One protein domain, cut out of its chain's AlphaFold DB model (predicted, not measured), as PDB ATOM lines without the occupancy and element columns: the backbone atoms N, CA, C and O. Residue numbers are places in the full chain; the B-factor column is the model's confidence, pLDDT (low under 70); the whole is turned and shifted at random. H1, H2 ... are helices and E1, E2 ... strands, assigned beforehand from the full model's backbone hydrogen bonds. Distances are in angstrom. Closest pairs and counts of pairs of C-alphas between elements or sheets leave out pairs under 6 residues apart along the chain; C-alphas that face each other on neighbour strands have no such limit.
ATOM      1  N   VAL A   9     -32.326   9.916 -22.209       76.69
ATOM      2  CA  VAL A   9     -31.195  10.517 -22.923       76.69
ATOM      3  C   VAL A   9     -31.241  12.024 -22.726       76.69
ATOM      4  O   VAL A   9     -32.271  12.641 -22.992       76.69
ATOM      5  N   MET A  10     -30.134  12.593 -22.263       71.94
ATOM      6  CA  MET A  10     -29.951  14.030 -22.080       71.94
ATOM      7  C   MET A  10     -28.761  14.491 -22.921       71.94
ATOM      8  O   MET A  10     -27.732  13.815 -22.962       71.94
ATOM      9  N   LEU A  11     -28.923  15.620 -23.607       75.56
ATOM     10  CA  LEU A  11     -27.851  16.300 -24.330       75.56
ATOM     11  C   LEU A  11     -27.464  17.528 -23.507       75.56
ATOM     12  O   LEU A  11     -28.336  18.347 -23.222       75.56
ATOM     13  N   GLY A  12     -26.197  17.631 -23.118       69.56
ATOM     14  CA  GLY A  12     -25.646  18.765 -22.380       69.56
ATOM     15  C   GLY A  12     -24.449  19.359 -23.118       69.56
ATOM     16  O   GLY A  12     -23.669  18.632 -23.730       69.56
ATOM     17  N   SER A  13     -24.310  20.682 -23.077       72.56
ATOM     18  CA  SER A  13     -23.089  21.366 -23.515       72.56
ATOM     19  C   SER A  13     -22.034  21.360 -22.408       72.56
ATOM     20  O   SER A  13     -22.348  21.130 -21.238       72.56
ATOM     21  N   ASP A  14     -20.793  21.670 -22.762       69.38
ATOM     22  CA  ASP A  14     -19.728  21.992 -21.811       69.38
ATOM     23  C   ASP A  14     -20.146  23.085 -20.809       69.38
ATOM     24  O   ASP A  14     -19.946  22.914 -19.608       69.38
ATOM     25  N   GLY A  15     -20.806  24.151 -21.277       66.88
ATOM     26  CA  GLY A  15     -21.361  25.212 -20.429       66.88
ATOM     27  C   GLY A  15     -22.370  24.688 -19.404       66.88
ATOM     28  O   GLY A  15     -22.234  24.960 -18.217       66.88
ATOM     29  N   SER A  16     -23.319  23.833 -19.816       68.38
ATOM     30  CA  SER A  16     -24.297  23.254 -18.874       68.38
ATOM     31  C   SER A  16     -23.644  22.460 -17.735       68.38
ATOM     32  O   SER A  16     -24.120  22.504 -16.607       68.38
ATOM     33  N   GLN A  17     -22.505  21.806 -17.987       68.44
ATOM     34  CA  GLN A  17     -21.798  21.034 -16.959       68.44
ATOM     35  C   GLN A  17     -21.031  21.896 -15.952       68.44
ATOM     36  O   GLN A  17     -20.574  21.376 -14.931       68.44
ATOM     37  N   GLN A  18     -20.866  23.193 -16.219       64.12
ATOM     38  CA  GLN A  18     -20.295  24.133 -15.253       64.12
ATOM     39  C   GLN A  18     -21.325  24.542 -14.189       64.12
ATOM     40  O   GLN A  18     -20.946  25.039 -13.126       64.12
ATOM     41  N   GLU A  19     -22.614  24.273 -14.422       65.75
ATOM     42  CA  GLU A  19     -23.678  24.536 -13.462       65.75
ATOM     43  C   GLU A  19     -23.761  23.447 -12.382       65.75
ATOM     44  O   GLU A  19     -23.853  22.246 -12.649       65.75
ATOM     45  N   GLY A  20     -23.788  23.867 -11.113       60.81
ATOM     46  CA  GLY A  20     -23.756  22.948  -9.965       60.81
ATOM     47  C   GLY A  20     -24.931  21.960  -9.902       60.81
ATOM     48  O   GLY A  20     -24.804  20.882  -9.317       60.81
ATOM     49  N   ASN A  21     -26.056  22.287 -10.546       64.56
ATOM     50  CA  ASN A  21     -27.245  21.434 -10.586       64.56
ATOM     51  C   ASN A  21     -26.987  20.116 -11.332       64.56
ATOM     52  O   ASN A  21     -27.527  19.079 -10.939       64.56
ATOM     53  N   ASP A  22     -26.128  20.125 -12.351       68.25
ATOM     54  CA  ASP A  22     -25.797  18.928 -13.125       68.25
ATOM     55  C   ASP A  22     -24.959  17.949 -12.291       68.25
ATOM     56  O   ASP A  22     -25.204  16.737 -12.301       68.25
ATOM     57  N   ALA A  23     -24.051  18.471 -11.458       68.19
ATOM     58  CA  ALA A  23     -23.286  17.672 -10.504       68.19
ATOM     59  C   ALA A  23     -24.185  17.026  -9.429       68.19
ATOM     60  O   ALA A  23     -24.013  15.850  -9.080       68.19
ATOM     61  N   GLU A  24     -25.182  17.756  -8.919       65.56
ATOM     62  CA  GLU A  24     -26.164  17.222  -7.968       65.56
ATOM     63  C   GLU A  24     -27.083  16.170  -8.612       65.56
ATOM     64  O   GLU A  24     -27.293  15.090  -8.043       65.56
ATOM     65  N   ALA A  25     -27.581  16.434  -9.824       66.44
ATOM     66  CA  ALA A  25     -28.417  15.509 -10.583       66.44
ATOM     67  C   ALA A  25     -27.678  14.203 -10.905       66.44
ATOM     68  O   ALA A  25     -28.234  13.113 -10.719       66.44
ATOM     69  N   ALA A  26     -26.404  14.290 -11.302       70.44
ATOM     70  CA  ALA A  26     -25.544  13.130 -11.512       70.44
ATOM     71  C   ALA A  26     -25.418  12.289 -10.230       70.44
ATOM     72  O   ALA A  26     -25.603  11.066 -10.254       70.44
ATOM     73  N   ARG A  27     -25.198  12.937  -9.079       67.25
ATOM     74  CA  ARG A  27     -25.110  12.260  -7.777       67.25
ATOM     75  C   ARG A  27     -26.419  11.563  -7.389       67.25
ATOM     76  O   ARG A  27     -26.381  10.426  -6.913       67.25
ATOM     77  N   ILE A  28     -27.574  12.194  -7.617       68.06
ATOM     78  CA  ILE A  28     -28.898  11.597  -7.360       68.06
ATOM     79  C   ILE A  28     -29.150  10.395  -8.277       68.06
ATOM     80  O   ILE A  28     -29.670   9.372  -7.815       68.06
ATOM     81  N   ALA A  29     -28.777  10.497  -9.557       68.69
ATOM     82  CA  ALA A  29     -28.932   9.420 -10.528       68.69
ATOM     83  C   ALA A  29     -28.125   8.177 -10.136       68.69
ATOM     84  O   ALA A  29     -28.666   7.067 -10.164       68.69
ATOM     85  N   VAL A  30     -26.880   8.368  -9.688       71.00
ATOM     86  CA  VAL A  30     -26.039   7.292  -9.145       71.00
ATOM     87  C   VAL A  30     -26.662   6.697  -7.882       71.00
ATOM     88  O   VAL A  30     -26.854   5.483  -7.810       71.00
ATOM     89  N   ALA A  31     -27.052   7.533  -6.916       68.62
ATOM     90  CA  ALA A  31     -27.614   7.077  -5.643       68.62
ATOM     91  C   ALA A  31     -28.897   6.239  -5.802       68.62
ATOM     92  O   ALA A  31     -29.176   5.370  -4.978       68.62
ATOM     93  N   ASN A  32     -29.672   6.477  -6.866       65.94
ATOM     94  CA  ASN A  32     -30.940   5.793  -7.131       65.94
ATOM     95  C   ASN A  32     -30.866   4.737  -8.248       65.94
ATOM     96  O   ASN A  32     -31.912   4.209  -8.635       65.94
ATOM     97  N   GLN A  33     -29.669   4.433  -8.766       73.56
ATOM     98  CA  GLN A  33     -29.458   3.492  -9.878       73.56
ATOM     99  C   GLN A  33     -30.346   3.812 -11.094       73.56
ATOM    100  O   GLN A  33     -31.000   2.938 -11.671       73.56
ATOM    101  N   LEU A  34     -30.431   5.094 -11.454       65.38
ATOM    102  CA  LEU A  34     -31.244   5.531 -12.583       65.38
ATOM    103  C   LEU A  34     -30.523   5.258 -13.906       65.38
ATOM    104  O   LEU A  34     -29.327   5.498 -14.042       65.38
ATOM    105  N   ASN A  35     -31.274   4.818 -14.917       69.12
ATOM    106  CA  ASN A  35     -30.768   4.607 -16.275       69.12
ATOM    107  C   ASN A  35     -30.742   5.927 -17.069       69.12
ATOM    108  O   ASN A  35     -31.486   6.094 -18.040       69.12
ATOM    109  N   VAL A  36     -29.909   6.872 -16.630       69.00
ATOM    110  CA  VAL A  36     -29.704   8.181 -17.274       69.00
ATOM    111  C   VAL A  36     -28.462   8.133 -18.160       69.00
ATOM    112  O   VAL A  36     -27.405   7.688 -17.720       69.00
ATOM    113  N   LYS A  37     -28.597   8.567 -19.413       72.06
ATOM    114  CA  LYS A  37     -27.529   8.610 -20.415       72.06
ATOM    115  C   LYS A  37     -27.280  10.060 -20.791       72.06
ATOM    116  O   LYS A  37     -28.208  10.727 -21.247       72.06
ATOM    117  N   LEU A  38     -26.063  10.536 -20.573       66.25
ATOM    118  CA  LEU A  38     -25.699  11.929 -20.802       66.25
ATOM    119  C   LEU A  38     -24.704  12.018 -21.964       66.25
ATOM    120  O   LEU A  38     -23.712  11.298 -21.995       66.25
ATOM    121  N   PHE A  39     -24.973  12.877 -22.934       64.25
ATOM    122  CA  PHE A  39     -24.031  13.189 -24.004       64.25
ATOM    123  C   PHE A  39     -23.516  14.603 -23.763       64.25
ATOM    124  O   PHE A  39     -24.324  15.530 -23.750       64.25
ATOM    125  N   ILE A  40     -22.214  14.737 -23.510       62.22
ATOM    126  CA  ILE A  40     -21.558  15.970 -23.049       62.22
ATOM    127  C   ILE A  40     -20.535  16.421 -24.090       62.22
ATOM    128  O   ILE A  40     -19.878  15.578 -24.693       62.22
ATOM    129  N   ASP A  41     -20.334  17.724 -24.262       59.03
ATOM    130  CA  ASP A  41     -19.143  18.242 -24.947       59.03
ATOM    131  C   ASP A  41     -17.974  18.398 -23.942       59.03
ATOM    132  O   ASP A  41     -18.104  19.049 -22.912       59.03
ATOM    133  N   ASN A  42     -16.853  17.726 -24.217       53.16
ATOM    134  CA  ASN A  42     -15.554  17.773 -23.517       53.16
ATOM    135  C   ASN A  42     -15.479  17.667 -21.951       53.16
ATOM    136  O   ASN A  42     -15.316  18.679 -21.277       53.16
ATOM    137  N   ASN A  43     -15.450  16.441 -21.373       38.19
ATOM    138  CA  ASN A  43     -14.674  16.022 -20.160       38.19
ATOM    139  C   ASN A  43     -14.847  14.504 -19.827       38.19
ATOM    140  O   ASN A  43     -15.955  14.000 -19.912       38.19
ATOM    141  N   ASP A  44     -13.785  13.772 -19.432       50.56
ATOM    142  CA  ASP A  44     -13.629  12.283 -19.438       50.56
ATOM    143  C   ASP A  44     -14.803  11.370 -18.978       50.56
ATOM    144  O   ASP A  44     -14.993  11.199 -17.780       50.56
ATOM    145  N   VAL A  45     -15.457  10.679 -19.942       67.50
ATOM    146  CA  VAL A  45     -15.869   9.238 -20.068       67.50
ATOM    147  C   VAL A  45     -16.238   9.003 -21.572       67.50
ATOM    148  O   VAL A  45     -16.505   9.982 -22.254       67.50
ATOM    149  N   VAL A  46     -16.169   7.766 -22.118       74.31
ATOM    150  CA  VAL A  46     -16.336   7.341 -23.552       74.31
ATOM    151  C   VAL A  46     -16.326   8.483 -24.587       74.31
ATOM    152  O   VAL A  46     -17.344   9.119 -24.853       74.31
ATOM    153  N   ARG A  47     -15.167   8.731 -25.204       78.44
ATOM    154  CA  ARG A  47     -14.980   9.828 -26.164       78.44
ATOM    155  C   ARG A  47     -15.424   9.442 -27.578       78.44
ATOM    156  O   ARG A  47     -15.135   8.340 -28.039       78.44
ATOM    157  N   ALA A  48     -16.043  10.387 -28.274       83.31
ATOM    158  CA  ALA A  48     -16.400  10.307 -29.680       83.31
ATOM    159  C   ALA A  48     -16.035  11.591 -30.429       83.31
ATOM    160  O   ALA A  48     -16.061  12.685 -29.870       83.31
ATOM    161  N   GLU A  49     -15.748  11.452 -31.720       84.81
ATOM    162  CA  GLU A  49     -15.630  12.569 -32.659       84.81
ATOM    163  C   GLU A  49     -17.018  12.890 -33.237       84.81
ATOM    164  O   GLU A  49     -17.633  12.037 -33.879       84.81
ATOM    165  N   GLY A  50     -17.532  14.107 -33.016       82.94
ATOM    166  CA  GLY A  50     -18.928  14.453 -33.332       82.94
ATOM    167  C   GLY A  50     -19.309  14.340 -34.808       82.94
ATOM    168  O   GLY A  50     -20.442  13.990 -35.138       82.94
ATOM    169  N   GLU A  51     -18.361  14.598 -35.701       88.50
ATOM    170  CA  GLU A  51     -18.550  14.558 -37.151       88.50
ATOM    171  C   GLU A  51     -18.200  13.186 -37.761       88.50
ATOM    172  O   GLU A  51     -18.465  12.943 -38.940       88.50
ATOM    173  N   ASN A  52     -17.656  12.264 -36.963       91.00
ATOM    174  CA  ASN A  52     -17.371  10.888 -37.353       91.00
ATOM    175  C   ASN A  52     -18.505   9.980 -36.860       91.00
ATOM    176  O   ASN A  52     -18.528   9.546 -35.708       91.00
ATOM    177  N   LEU A  53     -19.463   9.694 -37.745       90.12
ATOM    178  CA  LEU A  53     -20.672   8.947 -37.386       90.12
ATOM    179  C   LEU A  53     -20.381   7.553 -36.823       90.12
ATOM    180  O   LEU A  53     -21.123   7.110 -35.953       90.12
ATOM    181  N   ASP A  54     -19.311   6.887 -37.261       92.50
ATOM    182  CA  ASP A  54     -18.946   5.567 -36.742       92.50
ATOM    183  C   ASP A  54     -18.430   5.665 -35.299       92.50
ATOM    184  O   ASP A  54     -18.831   4.880 -34.436       92.50
ATOM    185  N   SER A  55     -17.596   6.673 -35.013       90.12
ATOM    186  CA  SER A  55     -17.123   6.976 -33.655       90.12
ATOM    187  C   SER A  55     -18.287   7.349 -32.731       90.12
ATOM    188  O   SER A  55     -18.442   6.766 -31.655       90.12
ATOM    189  N   LEU A  56     -19.145   8.271 -33.178       88.88
ATOM    190  CA  LEU A  56     -20.301   8.738 -32.421       88.88
ATOM    191  C   LEU A  56     -21.308   7.612 -32.169       88.88
ATOM    192  O   LEU A  56     -21.717   7.398 -31.031       88.88
ATOM    193  N   TYR A  57     -21.682   6.858 -33.202       90.44
ATOM    194  CA  TYR A  57     -22.627   5.751 -33.069       90.44
ATOM    195  C   TYR A  57     -22.082   4.644 -32.163       90.44
ATOM    196  O   TYR A  57     -22.827   4.117 -31.332       90.44
ATOM    197  N   GLY A  58     -20.787   4.328 -32.267       92.12
ATOM    198  CA  GLY A  58     -20.113   3.383 -31.378       92.12
ATOM    199  C   GLY A  58     -20.212   3.802 -29.910       92.12
ATOM    200  O   GLY A  58     -20.705   3.030 -29.085       92.12
ATOM    201  N   ALA A  59     -19.847   5.048 -29.601       88.88
ATOM    202  CA  ALA A  59     -19.938   5.597 -28.249       88.88
ATOM    203  C   ALA A  59     -21.384   5.657 -27.728       88.88
ATOM    204  O   ALA A  59     -21.650   5.305 -26.579       88.88
ATOM    205  N   MET A  60     -22.345   6.041 -28.579       88.81
ATOM    206  CA  MET A  60     -23.771   6.020 -28.238       88.81
ATOM    207  C   MET A  60     -24.245   4.609 -27.889       88.81
ATOM    208  O   MET A  60     -24.925   4.424 -26.880       88.81
ATOM    209  N   CYS A  61     -23.880   3.610 -28.695       90.62
ATOM    210  CA  CYS A  61     -24.224   2.216 -28.435       90.62
ATOM    211  C   CYS A  61     -23.616   1.724 -27.120       90.62
ATOM    212  O   CYS A  61     -24.303   1.060 -26.345       90.62
ATOM    213  N   GLU A  62     -22.355   2.055 -26.849       89.19
ATOM    214  CA  GLU A  62     -21.682   1.699 -25.600       89.19
ATOM    215  C   GLU A  62     -22.402   2.300 -24.383       89.19
ATOM    216  O   GLU A  62     -22.787   1.578 -23.460       89.19
ATOM    217  N   VAL A  63     -22.685   3.605 -24.418       86.62
ATOM    218  CA  VAL A  63     -23.370   4.320 -23.333       86.62
ATOM    219  C   VAL A  63     -24.785   3.795 -23.112       86.62
ATOM    220  O   VAL A  63     -25.180   3.570 -21.965       86.62
ATOM    221  N   ILE A  64     -25.550   3.560 -24.182       85.31
ATOM    222  CA  ILE A  64     -26.921   3.035 -24.095       85.31
ATOM    223  C   ILE A  64     -26.929   1.641 -23.460       85.31
ATOM    224  O   ILE A  64     -27.736   1.397 -22.562       85.31
ATOM    225  N   ASN A  65     -26.014   0.758 -23.870       86.88
ATOM    226  CA  ASN A  65     -25.939  -0.616 -23.369       86.88
ATOM    227  C   ASN A  65     -25.289  -0.735 -21.978       86.88
ATOM    228  O   ASN A  65     -25.387  -1.787 -21.343       86.88
ATOM    229  N   HIS A  66     -24.656   0.326 -21.470       82.38
ATOM    230  CA  HIS A  66     -24.114   0.343 -20.114       82.38
ATOM    231  C   HIS A  66     -25.226   0.199 -19.057       82.38
ATOM    232  O   HIS A  66     -26.292   0.811 -19.160       82.38
ATOM    233  N   SER A  67     -24.985  -0.572 -17.997       79.88
ATOM    234  CA  SER A  67     -25.925  -0.682 -16.870       79.88
ATOM    235  C   SER A  67     -25.726   0.478 -15.892       79.88
ATOM    236  O   SER A  67     -24.647   0.616 -15.333       79.88
ATOM    237  N   GLY A  68     -26.761   1.291 -15.651       74.69
ATOM    238  CA  GLY A  68     -26.666   2.495 -14.810       74.69
ATOM    239  C   GLY A  68     -26.258   3.766 -15.576       74.69
ATOM    240  O   GLY A  68     -26.310   3.776 -16.815       74.69
ATOM    241  N   PRO A  69     -25.913   4.860 -14.867       68.50
ATOM    242  CA  PRO A  69     -25.508   6.118 -15.487       68.50
ATOM    243  C   PRO A  69     -24.233   5.974 -16.322       68.50
ATOM    244  O   PRO A  69     -23.268   5.367 -15.871       68.50
ATOM    245  N   ALA A  70     -24.227   6.535 -17.529       78.38
ATOM    246  CA  ALA A  70     -23.049   6.583 -18.393       78.38
ATOM    247  C   ALA A  70     -23.060   7.861 -19.232       78.38
ATOM    248  O   ALA A  70     -24.139   8.368 -19.561       78.38
ATOM    249  N   ALA A  71     -21.867   8.346 -19.579       79.62
ATOM    250  CA  ALA A  71     -21.694   9.530 -20.401       79.62
ATOM    251  C   ALA A  71     -20.843   9.243 -21.641       79.62
ATOM    252  O   ALA A  71     -19.878   8.481 -21.558       79.62
ATOM    253  N   ALA A  72     -21.215   9.850 -22.768       82.88
ATOM    254  CA  ALA A  72     -20.375   9.927 -23.959       82.88
ATOM    255  C   ALA A  72     -19.981  11.379 -24.191       82.88
ATOM    256  O   ALA A  72     -20.832  12.268 -24.211       82.88
ATOM    257  N   VAL A  73     -18.687  11.595 -24.382       82.88
ATOM    258  CA  VAL A  73     -18.112  12.911 -24.623       82.88
ATOM    259  C   VAL A  73     -17.941  13.101 -26.114       82.88
ATOM    260  O   VAL A  73     -17.113  12.433 -26.729       82.88
ATOM    261  N   VAL A  74     -18.721  13.998 -26.697       82.62
ATOM    262  CA  VAL A  74     -18.725  14.249 -28.135       82.62
ATOM    263  C   VAL A  74     -17.874  15.473 -28.416       82.62
ATOM    264  O   VAL A  74     -18.368  16.589 -28.352       82.62
ATOM    265  N   CYS A  75     -16.600  15.264 -28.741       82.62
ATOM    266  CA  CYS A  75     -15.707  16.352 -29.115       82.62
ATOM    267  C   CYS A  75     -16.117  16.901 -30.481       82.62
ATOM    268  O   CYS A  75     -16.050  16.180 -31.485       82.62
ATOM    269  N   ARG A  76     -16.495  18.178 -30.535       85.31
ATOM    270  CA  ARG A  76     -16.845  18.853 -31.787       85.31
ATOM    271  C   ARG A  76     -16.474  20.329 -31.770       85.31
ATOM    272  O   ARG A  76     -16.233  20.927 -30.728       85.31
TER     273      ARG A  76
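Overview. This is residues 9 to 76 of the 384 residues of the protein "Transket_pyr domain-containing protein" of Aspergillus rambellii (UniProt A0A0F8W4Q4). A small twisted sheet of four parallel strands has helix H2 packed along one face, over E4. The other helix, H1, stands off toward one end of the longest axis and only grazes the sheet. The printed part has 68 residues with two named helices and four named strands, in the order E1 H1 E2 E3 H2 E4, and the sheet's order is E1 E2 E4 E3. The class is mixed, helices and strands; the whole is compact, with a radius of gyration of the C-alphas of 11.7 A and spans of 32 by 26 by 17 A.

Arrangement. E1, residues 9 to 12, and E2, residues 36 to 40, are parallel neighbours at 29 degrees, with N 10 and O 37 within hydrogen-bond range at 2.9 A. Between them in the chain comes H1, residues 20 to 31, and the three make a strand-helix-strand unit, two parallel neighbour strands with a helix between, with a right-handed crossover. H1 only grazes the sheet, with its residues 22 to 30; its closest C-alpha to E2 is that of Ala 29, 6.9 A from that of Val 36. E3, residues 47 to 49, H2, residues 53 to 65, and E4, residues 70 to 75, make a second such unit, also right-handed. E4 is parallel to E2 at 17 degrees, with N 74 and O 40 2.8 A apart, and to E3 at 35 degrees, with N 48 and O 73 2.8 A apart. The pairing is staggered: E4 pairs with E2 over residues 70 to 73 and with E3 over residues 73 to 75. E1 and E3 are the edge strands, and from edge to edge the strands' lines turn by 74 degrees. H2 is on one face of the sheet, making two layers, a helix layer and a sheet layer. Its height over the sheet is 8.2 A, and it runs along the strands, at 2 degrees to E4 on the local plane. The closest C-alphas of H2 and E4 are those of Val 63 and Ala 70, 5.4 A apart. H1 and H2 are apart. In both helices every O i to N i+4 pair is within hydrogen-bond range.

Along the chain. E1 begins at C-alpha 9, at (-31.195, 10.517, -22.923). H1 measures 16.9 A from first to last C-alpha, E2 12.7 A, H2 17.8 A and E4 16.3 A. H2 begins at C-alpha 53, at (-20.672, 8.947, -37.386), and E4 ends at C-alpha 75, at (-15.707, 16.352, -29.115).

Size, cuts and confidence. The two C-alphas farthest apart, those of Asn 32 and Glu 51, are 33.6 A apart. The printed part has no cut, and no link is long. The mean pLDDT of the printed part is 74.7; 30 residues are under 70, among them residues 14 to 25 and 38 to 45.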